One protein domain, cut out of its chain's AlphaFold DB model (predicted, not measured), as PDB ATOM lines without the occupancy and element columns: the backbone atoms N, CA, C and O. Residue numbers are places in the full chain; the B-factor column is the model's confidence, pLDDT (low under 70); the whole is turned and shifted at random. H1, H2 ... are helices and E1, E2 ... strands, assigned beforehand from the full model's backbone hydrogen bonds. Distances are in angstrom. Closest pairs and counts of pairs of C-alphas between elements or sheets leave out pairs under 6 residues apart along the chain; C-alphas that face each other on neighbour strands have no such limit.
ATOM      1  N   LEU A   8     -29.293 -41.542  13.009       94.69
ATOM      2  CA  LEU A   8     -28.832 -40.379  12.273       94.69
ATOM      3  C   LEU A   8     -29.724 -40.217  11.042       94.69
ATOM      4  O   LEU A   8     -29.779 -41.105  10.181       94.69
ATOM      5  N   ILE A   9     -30.432 -39.096  10.970       94.81
ATOM      6  CA  ILE A   9     -31.267 -38.731   9.826       94.81
ATOM      7  C   ILE A   9     -30.626 -37.592   9.048       94.81
ATOM      8  O   ILE A   9     -29.931 -36.757   9.617       94.81
ATOM      9  N   LYS A  10     -30.901 -37.538   7.750       96.06
ATOM     10  CA  LYS A  10     -30.425 -36.503   6.839       96.06
ATOM     11  C   LYS A  10     -31.588 -35.796   6.171       96.06
ATOM     12  O   LYS A  10     -32.510 -36.468   5.707       96.06
ATOM     13  N   ASN A  11     -31.516 -34.474   6.058       96.19
ATOM     14  CA  ASN A  11     -32.390 -33.727   5.167       96.19
ATOM     15  C   ASN A  11     -31.934 -33.955   3.724       96.19
ATOM     16  O   ASN A  11     -30.864 -33.506   3.317       96.19
ATOM     17  N   VAL A  12     -32.746 -34.678   2.959       95.38
ATOM     18  CA  VAL A  12     -32.473 -34.975   1.544       95.38
ATOM     19  C   VAL A  12     -33.247 -34.055   0.602       95.38
ATOM     20  O   VAL A  12     -33.121 -34.182  -0.614       95.38
ATOM     21  N   ALA A  13     -34.040 -33.127   1.141       91.81
ATOM     22  CA  ALA A  13     -34.676 -32.087   0.356       91.81
ATOM     23  C   ALA A  13     -33.673 -30.981  -0.010       91.81
ATOM     24  O   ALA A  13     -32.735 -30.683   0.724       91.81
ATOM     25  N   GLU A  14     -33.931 -30.296  -1.123       91.25
ATOM     26  CA  GLU A  14     -33.132 -29.147  -1.586       91.25
ATOM     27  C   GLU A  14     -33.391 -27.862  -0.777       91.25
ATOM     28  O   GLU A  14     -32.892 -26.790  -1.117       91.25
ATOM     29  N   ARG A  15     -34.227 -27.933   0.264       93.00
ATOM     30  CA  ARG A  15     -34.669 -26.783   1.056       93.00
ATOM     31  C   ARG A  15     -34.522 -27.053   2.553       93.00
ATOM     32  O   ARG A  15     -34.572 -28.216   2.961       93.00
ATOM     33  N   PRO A  16     -34.417 -25.992   3.373       94.00
ATOM     34  CA  PRO A  16     -34.417 -26.130   4.821       94.00
ATOM     35  C   PRO A  16     -35.725 -26.757   5.304       94.00
ATOM     36  O   PRO A  16     -36.812 -26.418   4.823       94.00
ATOM     37  N   LEU A  17     -35.619 -27.660   6.273       93.25
ATOM     38  CA  LEU A  17     -36.732 -28.382   6.866       93.25
ATOM     39  C   LEU A  17     -36.810 -28.083   8.363       93.25
ATOM     40  O   LEU A  17     -35.808 -28.029   9.074       93.25
ATOM     41  N   THR A  18     -38.031 -27.899   8.856       94.75
ATOM     42  CA  THR A  18     -38.306 -27.806  10.292       94.75
ATOM     43  C   THR A  18     -39.260 -28.920  10.688       94.75
ATOM     44  O   THR A  18     -40.424 -28.908  10.286       94.75
ATOM     45  N   ILE A  19     -38.781 -29.868  11.492       92.75
ATOM     46  CA  ILE A  19     -39.574 -30.997  11.983       92.75
ATOM     47  C   ILE A  19     -39.926 -30.730  13.441       92.75
ATOM     48  O   ILE A  19     -39.051 -30.609  14.297       92.75
ATOM     49  N   ARG A  20     -41.220 -30.619  13.733       93.12
ATOM     50  CA  ARG A  20     -41.722 -30.438  15.098       93.12
ATOM     51  C   ARG A  20     -42.039 -31.802  15.694       93.12
ATOM     52  O   ARG A  20     -43.113 -32.334  15.441       93.12
ATOM     53  N   LEU A  21     -41.094 -32.358  16.441       91.06
ATOM     54  CA  LEU A  21     -41.307 -33.578  17.210       91.06
ATOM     55  C   LEU A  21     -42.007 -33.242  18.532       91.06
ATOM     56  O   LEU A  21     -42.052 -32.084  18.956       91.06
ATOM     57  N   GLN A  22     -42.521 -34.261  19.211       88.75
ATOM     58  CA  GLN A  22     -43.110 -34.115  20.544       88.75
ATOM     59  C   GLN A  22     -42.083 -33.672  21.597       88.75
ATOM     60  O   GLN A  22     -42.426 -32.953  22.533       88.75
ATOM     61  N   SER A  23     -40.826 -34.097  21.451       85.62
ATOM     62  CA  SER A  23     -39.727 -33.815  22.381       85.62
ATOM     63  C   SER A  23     -39.066 -32.450  22.162       85.62
ATOM     64  O   SER A  23     -38.633 -31.837  23.141       85.62
ATOM     65  N   ARG A  24     -38.927 -32.020  20.898       90.88
ATOM     66  CA  ARG A  24     -38.217 -30.805  20.456       90.88
ATOM     67  C   ARG A  24     -38.499 -30.476  18.987       90.88
ATOM     68  O   ARG A  24     -39.105 -31.248  18.251       90.88
ATOM     69  N   VAL A  25     -37.988 -29.334  18.532       93.12
ATOM     70  CA  VAL A  25     -38.013 -28.938  17.119       93.12
ATOM     71  C   VAL A  25     -36.633 -29.141  16.502       93.12
ATOM     72  O   VAL A  25     -35.659 -28.568  16.982       93.12
ATOM     73  N   LEU A  26     -36.562 -29.910  15.418       92.81
ATOM     74  CA  LEU A  26     -35.357 -30.063  14.606       92.81
ATOM     75  C   LEU A  26     -35.386 -29.051  13.466       92.81
ATOM     76  O   LEU A  26     -36.370 -28.968  12.730       92.81
ATOM     77  N   LYS A  27     -34.303 -28.293  13.313       94.25
ATOM     78  CA  LYS A  27     -34.070 -27.420  12.160       94.25
ATOM     79  C   LYS A  27     -32.887 -27.992  11.396       94.25
ATOM     80  O   LYS A  27     -31.846 -28.214  12.003       94.25
ATOM     81  N   MET A  28     -33.080 -28.273  10.115       94.94
ATOM     82  CA  MET A  28     -32.086 -28.921   9.264       94.94
ATOM     83  C   MET A  28     -32.004 -28.162   7.945       94.94
ATOM     84  O   MET A  28     -33.015 -28.037   7.250       94.94
ATOM     85  N   GLU A  29     -30.827 -27.679   7.573       95.50
ATOM     86  CA  GLU A  29     -30.580 -27.155   6.231       95.50
ATOM     87  C   GLU A  29     -30.539 -28.298   5.204       95.50
ATOM     88  O   GLU A  29     -30.611 -29.483   5.545       95.50
ATOM     89  N   ALA A  30     -30.501 -27.962   3.916       94.50
ATOM     90  CA  ALA A  30     -30.415 -28.964   2.855       94.50
ATOM     91  C   ALA A  30     -29.100 -29.755   2.971       94.50
ATOM     92  O   ALA A  30     -28.015 -29.182   2.889       94.50
ATOM     93  N   GLY A  31     -29.191 -31.076   3.138       93.69
ATOM     94  CA  GLY A  31     -28.034 -31.953   3.321       93.69
ATOM     95  C   GLY A  31     -27.554 -32.116   4.766       93.69
ATOM     96  O   GLY A  31     -26.662 -32.939   4.981       93.69
ATOM     97  N   ASP A  32     -28.147 -31.413   5.734       95.44
ATOM     98  CA  ASP A  32     -27.780 -31.538   7.148       95.44
ATOM     99  C   ASP A  32     -28.140 -32.907   7.719       95.44
ATOM    100  O   ASP A  32     -29.128 -33.534   7.323       95.44
ATOM    101  N   GLU A  33     -27.356 -33.336   8.704       94.94
ATOM    102  CA  GLU A  33     -27.530 -34.590   9.428       94.94
ATOM    103  C   GLU A  33     -27.755 -34.306  10.913       94.94
ATOM    104  O   GLU A  33     -27.062 -33.486  11.511       94.94
ATOM    105  N   VAL A  34     -28.745 -34.970  11.508       94.00
ATOM    106  CA  VAL A  34     -29.130 -34.779  12.911       94.00
ATOM    107  C   VAL A  34     -29.394 -36.127  13.564       94.00
ATOM    108  O   VAL A  34     -30.018 -37.011  12.973       94.00
ATOM    109  N   LEU A  35     -28.921 -36.279  14.799       93.81
ATOM    110  CA  LEU A  35     -29.218 -37.434  15.637       93.81
ATOM    111  C   LEU A  35     -30.591 -37.278  16.291       93.81
ATOM    112  O   LEU A  35     -30.921 -36.227  16.853       93.81
ATOM    113  N   ILE A  36     -31.371 -38.352  16.237       92.00
ATOM    114  CA  ILE A  36     -32.666 -38.475  16.898       92.00
ATOM    115  C   ILE A  36     -32.663 -39.636  17.879       92.00
ATOM    116  O   ILE A  36     -32.067 -40.679  17.611       92.00
ATOM    117  N   THR A  37     -33.371 -39.476  18.991       90.62
ATOM    118  CA  THR A  37     -33.474 -40.525  20.010       90.62
ATOM    119  C   THR A  37     -34.402 -41.653  19.563       90.62
ATOM    120  O   THR A  37     -35.235 -41.514  18.666       90.62
ATOM    121  N   SER A  38     -34.315 -42.797  20.235       88.88
ATOM    122  CA  SER A  38     -35.186 -43.948  19.970       88.88
ATOM    123  C   SER A  38     -36.683 -43.691  20.209       88.88
ATOM    124  O   SER A  38     -37.535 -44.379  19.632       88.88
ATOM    125  N   GLU A  39     -37.010 -42.705  21.045       87.19
ATOM    126  CA  GLU A  39     -38.374 -42.223  21.264       87.19
ATOM    127  C   GLU A  39     -38.840 -41.374  20.078       87.19
ATOM    128  O   GLU A  39     -39.913 -41.624  19.525       87.19
ATOM    129  N   GLU A  40     -37.991 -40.450  19.620       89.75
ATOM    130  CA  GLU A  40     -38.231 -39.579  18.463       89.75
ATOM    131  C   GLU A  40     -38.418 -40.371  17.166       89.75
ATOM    132  O   GLU A  40     -39.240 -40.010  16.326       89.75
ATOM    133  N   VAL A  41     -37.741 -41.513  17.025       87.69
ATOM    134  CA  VAL A  41     -37.943 -42.458  15.911       87.69
ATOM    135  C   VAL A  41     -39.406 -42.902  15.770       87.69
ATOM    136  O   VAL A  41     -39.858 -43.247  14.673       87.69
ATOM    137  N   ARG A  42     -40.164 -42.941  16.871       87.44
ATOM    138  CA  ARG A  42     -41.577 -43.348  16.870       87.44
ATOM    139  C   ARG A  42     -42.531 -42.181  16.639       87.44
ATOM    140  O   ARG A  42     -43.731 -42.433  16.528       87.44
ATOM    141  N   ASP A  43     -42.023 -40.955  16.558       91.44
ATOM    142  CA  ASP A  43     -42.842 -39.771  16.352       91.44
ATOM    143  C   ASP A  43     -43.557 -39.858  14.990       91.44
ATOM    144  O   ASP A  43     -42.912 -40.101  13.959       91.44
ATOM    145  N   PRO A  44     -44.891 -39.692  14.951       92.62
ATOM    146  CA  PRO A  44     -45.641 -39.744  13.701       92.62
ATOM    147  C   PRO A  44     -45.164 -38.682  12.702       92.62
ATOM    148  O   PRO A  44     -45.050 -38.978  11.517       92.62
ATOM    149  N   THR A  45     -44.769 -37.498  13.173       92.94
ATOM    150  CA  THR A  45     -44.270 -36.405  12.326       92.94
ATOM    151  C   THR A  45     -42.984 -36.803  11.612       92.94
ATOM    152  O   THR A  45     -42.793 -36.504  10.432       92.94
ATOM    153  N   LEU A  46     -42.088 -37.505  12.311       92.25
ATOM    154  CA  LEU A  46     -40.864 -38.023  11.710       92.25
ATOM    155  C   LEU A  46     -41.188 -39.079  10.644       92.25
ATOM    156  O   LEU A  46     -40.628 -39.056   9.546       92.25
ATOM    157  N   ARG A  47     -42.119 -39.989  10.953       91.56
ATOM    158  CA  ARG A  47     -42.562 -41.032  10.022       91.56
ATOM    159  C   ARG A  47     -43.159 -40.440   8.747       91.56
ATOM    160  O   ARG A  47     -42.841 -40.935   7.668       91.56
ATOM    161  N   ASP A  48     -43.961 -39.390   8.855       93.69
ATOM    162  CA  ASP A  48     -44.553 -38.715   7.698       93.69
ATOM    163  C   ASP A  48     -43.467 -38.108   6.797       93.69
ATOM    164  O   ASP A  48     -43.488 -38.294   5.582       93.69
ATOM    165  N   ASN A  49     -42.450 -37.469   7.385       93.00
ATOM    166  CA  ASN A  49     -41.314 -36.928   6.629       93.00
ATOM    167  C   ASN A  49     -40.497 -38.029   5.924       93.00
ATOM    168  O   ASN A  49     -40.089 -37.861   4.772       93.00
ATOM    169  N   LEU A  50     -40.309 -39.186   6.568       92.00
ATOM    170  CA  LEU A  50     -39.684 -40.355   5.935       92.00
ATOM    171  C   LEU A  50     -40.518 -40.884   4.758       92.00
ATOM    172  O   LEU A  50     -39.963 -41.230   3.715       92.00
ATOM    173  N   GLN A  51     -41.846 -40.931   4.894       93.62
ATOM    174  CA  GLN A  51     -42.744 -41.364   3.817       93.62
ATOM    175  C   GLN A  51     -42.743 -40.390   2.634       93.62
ATOM    176  O   GLN A  51     -42.723 -40.824   1.481       93.62
ATOM    177  N   LEU A  52     -42.706 -39.084   2.913       93.56
ATOM    178  CA  LEU A  52     -42.605 -38.023   1.909       93.56
ATOM    179  C   LEU A  52     -41.209 -37.909   1.281       93.56
ATOM    180  O   LEU A  52     -41.035 -37.143   0.336       93.56
ATOM    181  N   ARG A  53     -40.225 -38.673   1.778       92.69
ATOM    182  CA  ARG A  53     -38.820 -38.637   1.343       92.69
ATOM    183  C   ARG A  53     -38.190 -37.247   1.460       92.69
ATOM    184  O   ARG A  53     -37.313 -36.901   0.674       92.69
ATOM    185  N   THR A  54     -38.629 -36.450   2.432       93.06
ATOM    186  CA  THR A  54     -37.975 -35.177   2.777       93.06
ATOM    187  C   THR A  54     -36.741 -35.415   3.645       93.06
ATOM    188  O   THR A  54     -35.774 -34.660   3.575       93.06
ATOM    189  N   ILE A  55     -36.741 -36.510   4.407       94.00
ATOM    190  CA  ILE A  55     -35.596 -36.988   5.185       94.00
ATOM    191  C   ILE A  55     -35.279 -38.449   4.864       94.00
ATOM    192  O   ILE A  55     -36.149 -39.209   4.434       94.00
ATOM    193  N   ALA A  56     -34.038 -38.852   5.117       94.19
ATOM    194  CA  ALA A  56     -33.578 -40.230   4.996       94.19
ATOM    195  C   ALA A  56     -32.846 -40.680   6.264       94.19
ATOM    196  O   ALA A  56     -32.143 -39.893   6.891       94.19
ATOM    197  N   VAL A  57     -32.982 -41.956   6.627       93.06
ATOM    198  CA  VAL A  57     -32.152 -42.569   7.673       93.06
ATOM    199  C   VAL A  57     -30.800 -42.922   7.063       93.06
ATOM    200  O   VAL A  57     -30.744 -43.685   6.101       93.06
ATOM    201  N   VAL A  58     -29.723 -42.382   7.628       93.12
ATOM    202  CA  VAL A  58     -28.348 -42.662   7.191       93.12
ATOM    203  C   VAL A  58     -27.837 -43.928   7.869       93.12
ATOM    204  O   VAL A  58     -27.375 -44.854   7.205       93.12
ATOM    205  N   ARG A  59     -27.932 -43.975   9.202       92.69
ATOM    206  CA  ARG A  59     -27.473 -45.100  10.026       92.69
ATOM    207  C   ARG A  59     -28.120 -45.083  11.415       92.69
ATOM    208  O   ARG A  59     -28.602 -44.035  11.841       92.69
ATOM    209  N   PRO A  60     -28.101 -46.206  12.151       91.62
ATOM    210  CA  PRO A  60     -28.327 -46.185  13.593       91.62
ATOM    211  C   PRO A  60     -27.299 -45.289  14.301       91.62
ATOM    212  O   PRO A  60     -26.140 -45.213  13.871       91.62
ATOM    213  N   ALA A  61     -27.724 -44.634  15.378       90.94
ATOM    214  CA  ALA A  61     -26.814 -43.956  16.296       90.94
ATOM    215  C   ALA A  61     -25.919 -44.985  17.009       90.94
ATOM    216  O   ALA A  61     -26.299 -46.156  17.162       90.94
ATOM    217  N   THR A  62     -24.717 -44.568  17.402       89.56
ATOM    218  CA  THR A  62     -23.892 -45.340  18.339       89.56
ATOM    219  C   THR A  62     -24.445 -45.204  19.756       89.56
ATOM    220  O   THR A  62     -25.215 -44.291  20.046       89.56
ATOM    221  N   ASP A  63     -24.052 -46.115  20.649       87.25
ATOM    222  CA  ASP A  63     -24.501 -46.058  22.044       87.25
ATOM    223  C   ASP A  63     -23.993 -44.760  22.730       87.25
ATOM    224  O   ASP A  63     -24.740 -44.115  23.457       87.25
ATOM    225  N   GLU A  64     -22.779 -44.299  22.393       87.12
ATOM    226  CA  GLU A  64     -22.209 -43.022  22.865       87.12
ATOM    227  C   GLU A  64     -22.974 -41.790  22.347       87.12
ATOM    228  O   GLU A  64     -23.190 -40.828  23.086       87.12
ATOM    229  N   GLU A  65     -23.391 -41.799  21.075       89.31
ATOM    230  CA  GLU A  65     -24.185 -40.720  20.474       89.31
ATOM    231  C   GLU A  65     -25.576 -40.625  21.111       89.31
ATOM    232  O   GLU A  65     -26.051 -39.523  21.385       89.31
ATOM    233  N   ASP A  66     -26.211 -41.770  21.372       86.56
ATOM    234  CA  ASP A  66     -27.506 -41.837  22.051       86.56
ATOM    235  C   ASP A  66     -27.413 -41.309  23.490       86.56
ATOM    236  O   ASP A  66     -28.267 -40.522  23.904       86.56
ATOM    237  N   GLU A  67     -26.381 -41.702  24.242       86.75
ATOM    238  CA  GLU A  67     -26.148 -41.215  25.608       86.75
ATOM    239  C   GLU A  67     -25.863 -39.711  25.634       86.75
ATOM    240  O   GLU A  67     -26.467 -38.984  26.426       86.75
ATOM    241  N   THR A  68     -25.004 -39.226  24.733       89.12
ATOM    242  CA  THR A  68     -24.680 -37.796  24.619       89.12
ATOM    243  C   THR A  68     -25.931 -36.986  24.306       89.12
ATOM    244  O   THR A  68     -26.232 -36.012  24.994       89.12
ATOM    245  N   LEU A  69     -26.715 -37.423  23.318       88.38
ATOM    246  CA  LEU A  69     -27.951 -36.750  22.940       88.38
ATOM    247  C   LEU A  69     -28.978 -36.767  24.079       88.38
ATOM    248  O   LEU A  69     -29.652 -35.766  24.321       88.38
ATOM    249  N   ALA A  70     -29.112 -37.889  24.789       85.62
ATOM    250  CA  ALA A  70     -30.005 -37.983  25.938       85.62
ATOM    251  C   ALA A  70     -29.594 -37.013  27.055       85.62
ATOM    252  O   ALA A  70     -30.465 -36.361  27.637       85.62
ATOM    253  N   GLN A  71     -28.290 -36.874  27.313       85.31
ATOM    254  CA  GLN A  71     -27.758 -35.935  28.298       85.31
ATOM    255  C   GLN A  71     -28.002 -34.481  27.879       85.31
ATOM    256  O   GLN A  71     -28.554 -33.716  28.664       85.31
ATOM    257  N   GLU A  72     -27.705 -34.109  26.630       86.50
ATOM    258  CA  GLU A  72     -27.961 -32.754  26.113       86.50
ATOM    259  C   GLU A  72     -29.442 -32.359  26.222       86.50
ATOM    260  O   GLU A  72     -29.781 -31.217  26.551       86.50
ATOM    261  N   LEU A  73     -30.344 -33.310  25.959       85.31
ATOM    262  CA  LEU A  73     -31.787 -33.102  26.073       85.31
ATOM    263  C   LEU A  73     -32.267 -33.021  27.525       85.31
ATOM    264  O   LEU A  73     -33.247 -32.318  27.786       85.31
ATOM    265  N   ALA A  74     -31.616 -33.729  28.447       82.88
ATOM    266  CA  ALA A  74     -31.890 -33.628  29.876       82.88
ATOM    267  C   ALA A  74     -31.415 -32.277  30.433       82.88
ATOM    268  O   ALA A  74     -32.186 -31.597  31.111       82.88
ATOM    269  N   ASP A  75     -30.204 -31.853  30.070       80.38
ATOM    270  CA  ASP A  75     -29.598 -30.592  30.512       80.38
ATOM    271  C   ASP A  75     -30.349 -29.377  29.948       80.38
ATOM    272  O   ASP A  75     -30.590 -28.402  30.654       80.38
ATOM    273  N   SER A  76     -30.821 -29.448  28.698       72.88
ATOM    274  CA  SER A  76     -31.633 -28.378  28.087       72.88
ATOM    275  C   SER A  76     -33.021 -28.207  28.727       72.88
ATOM    276  O   SER A  76     -33.736 -27.260  28.393       72.88
ATOM    277  N   ARG A  77     -33.445 -29.135  29.597       61.50
ATOM    278  CA  ARG A  77     -34.730 -29.102  30.315       61.50
ATOM    279  C   ARG A  77     -34.593 -28.715  31.798       61.50
ATOM    280  O   ARG A  77     -35.633 -28.659  32.458       61.50
TER     281      ARG A  77
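What this domain is: This is residues 8 to 77 of the 78 residues of an uncharacterized protein of Rhodothermaceae bacterium (UniProt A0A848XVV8). A small twisted sheet of three strands, E4, E1 and E5, makes one wall, and a two-stranded hairpin, E2 and E3, makes a second wall set at an angle to it; the helix H1 packs over E1 and E5 and reaches the hairpin at E2. The longer helix H2 lies at one end of the molecule, beside the edge strand E4. The printed part has 70 residues with two named helices and five named strands, in the order E1, E2, E3, E4, H1, E5, H2; both sheets are antiparallel, the larger in the order E4, E1, E5, and the class is mixed, helices and strands. The whole is compact, with a radius of gyration of the C-alphas of 11.7 A and spans of 31 by 22 by 20 A.

How they stand to each other: The inner strand E1, residues 8 to 11, is antiparallel to E5, residues 55 to 60, at 161 degrees, with N 10 and O 56 within hydrogen-bond range at 2.8 A. E4, residues 33 to 36, is also antiparallel to E1, at 134 degrees, with N 9 and O 34 2.9 A apart. This sheet is only just strongly twisted, its C-alphas lying up to 4.1 A off the best plane. E2, residues 17 to 20, and E3, residues 25 to 28, form a hairpin, with N 19 and O 26 at 2.9 A. The closest C-alphas of E3 and E4 are those of Met 28 and Val 34, 7.5 A apart. H1, residues 44 to 51, is on the three-stranded sheet at a height over the sheet of 9.8 A, over E1 and E5, and only just slantwise to the strands, at 58 degrees to E1 on the local plane. E4, H1 and E5 form a split strand-helix-strand unit, two strands running the same way with E1 between them, and its crossover is right-handed. The closest C-alphas of H1 and E2 are those of Thr 45 and Arg 20, 7.1 A apart. H2, residues 63 to 75, only grazes the sheet, with its residues 65 to 70; its closest C-alpha pair with E4 is Leu 69 and Leu 35, 7.4 A. H1 and H2 are apart. In both helices every O i to N i+4 pair is within hydrogen-bond range.

Where its parts are: E1 begins at C-alpha 8, (-28.832, -40.379, 12.273), and is 10.4 A long. E5 measures 14.4 A, E4 9.9 A, and E2 and E3 9.8 A each. H1 is 10.4 A long. H2 is 18.4 A long and ends at C-alpha 75, (-29.598, -30.592, 30.512).

The domain as a whole: The C-alphas farthest apart, those of Glu 14 and Asp 75, are 32.3 A apart. The printed part has no cut, and no link is long. Mean pLDDT of the printed part is 90.6, with residue 77 under 70.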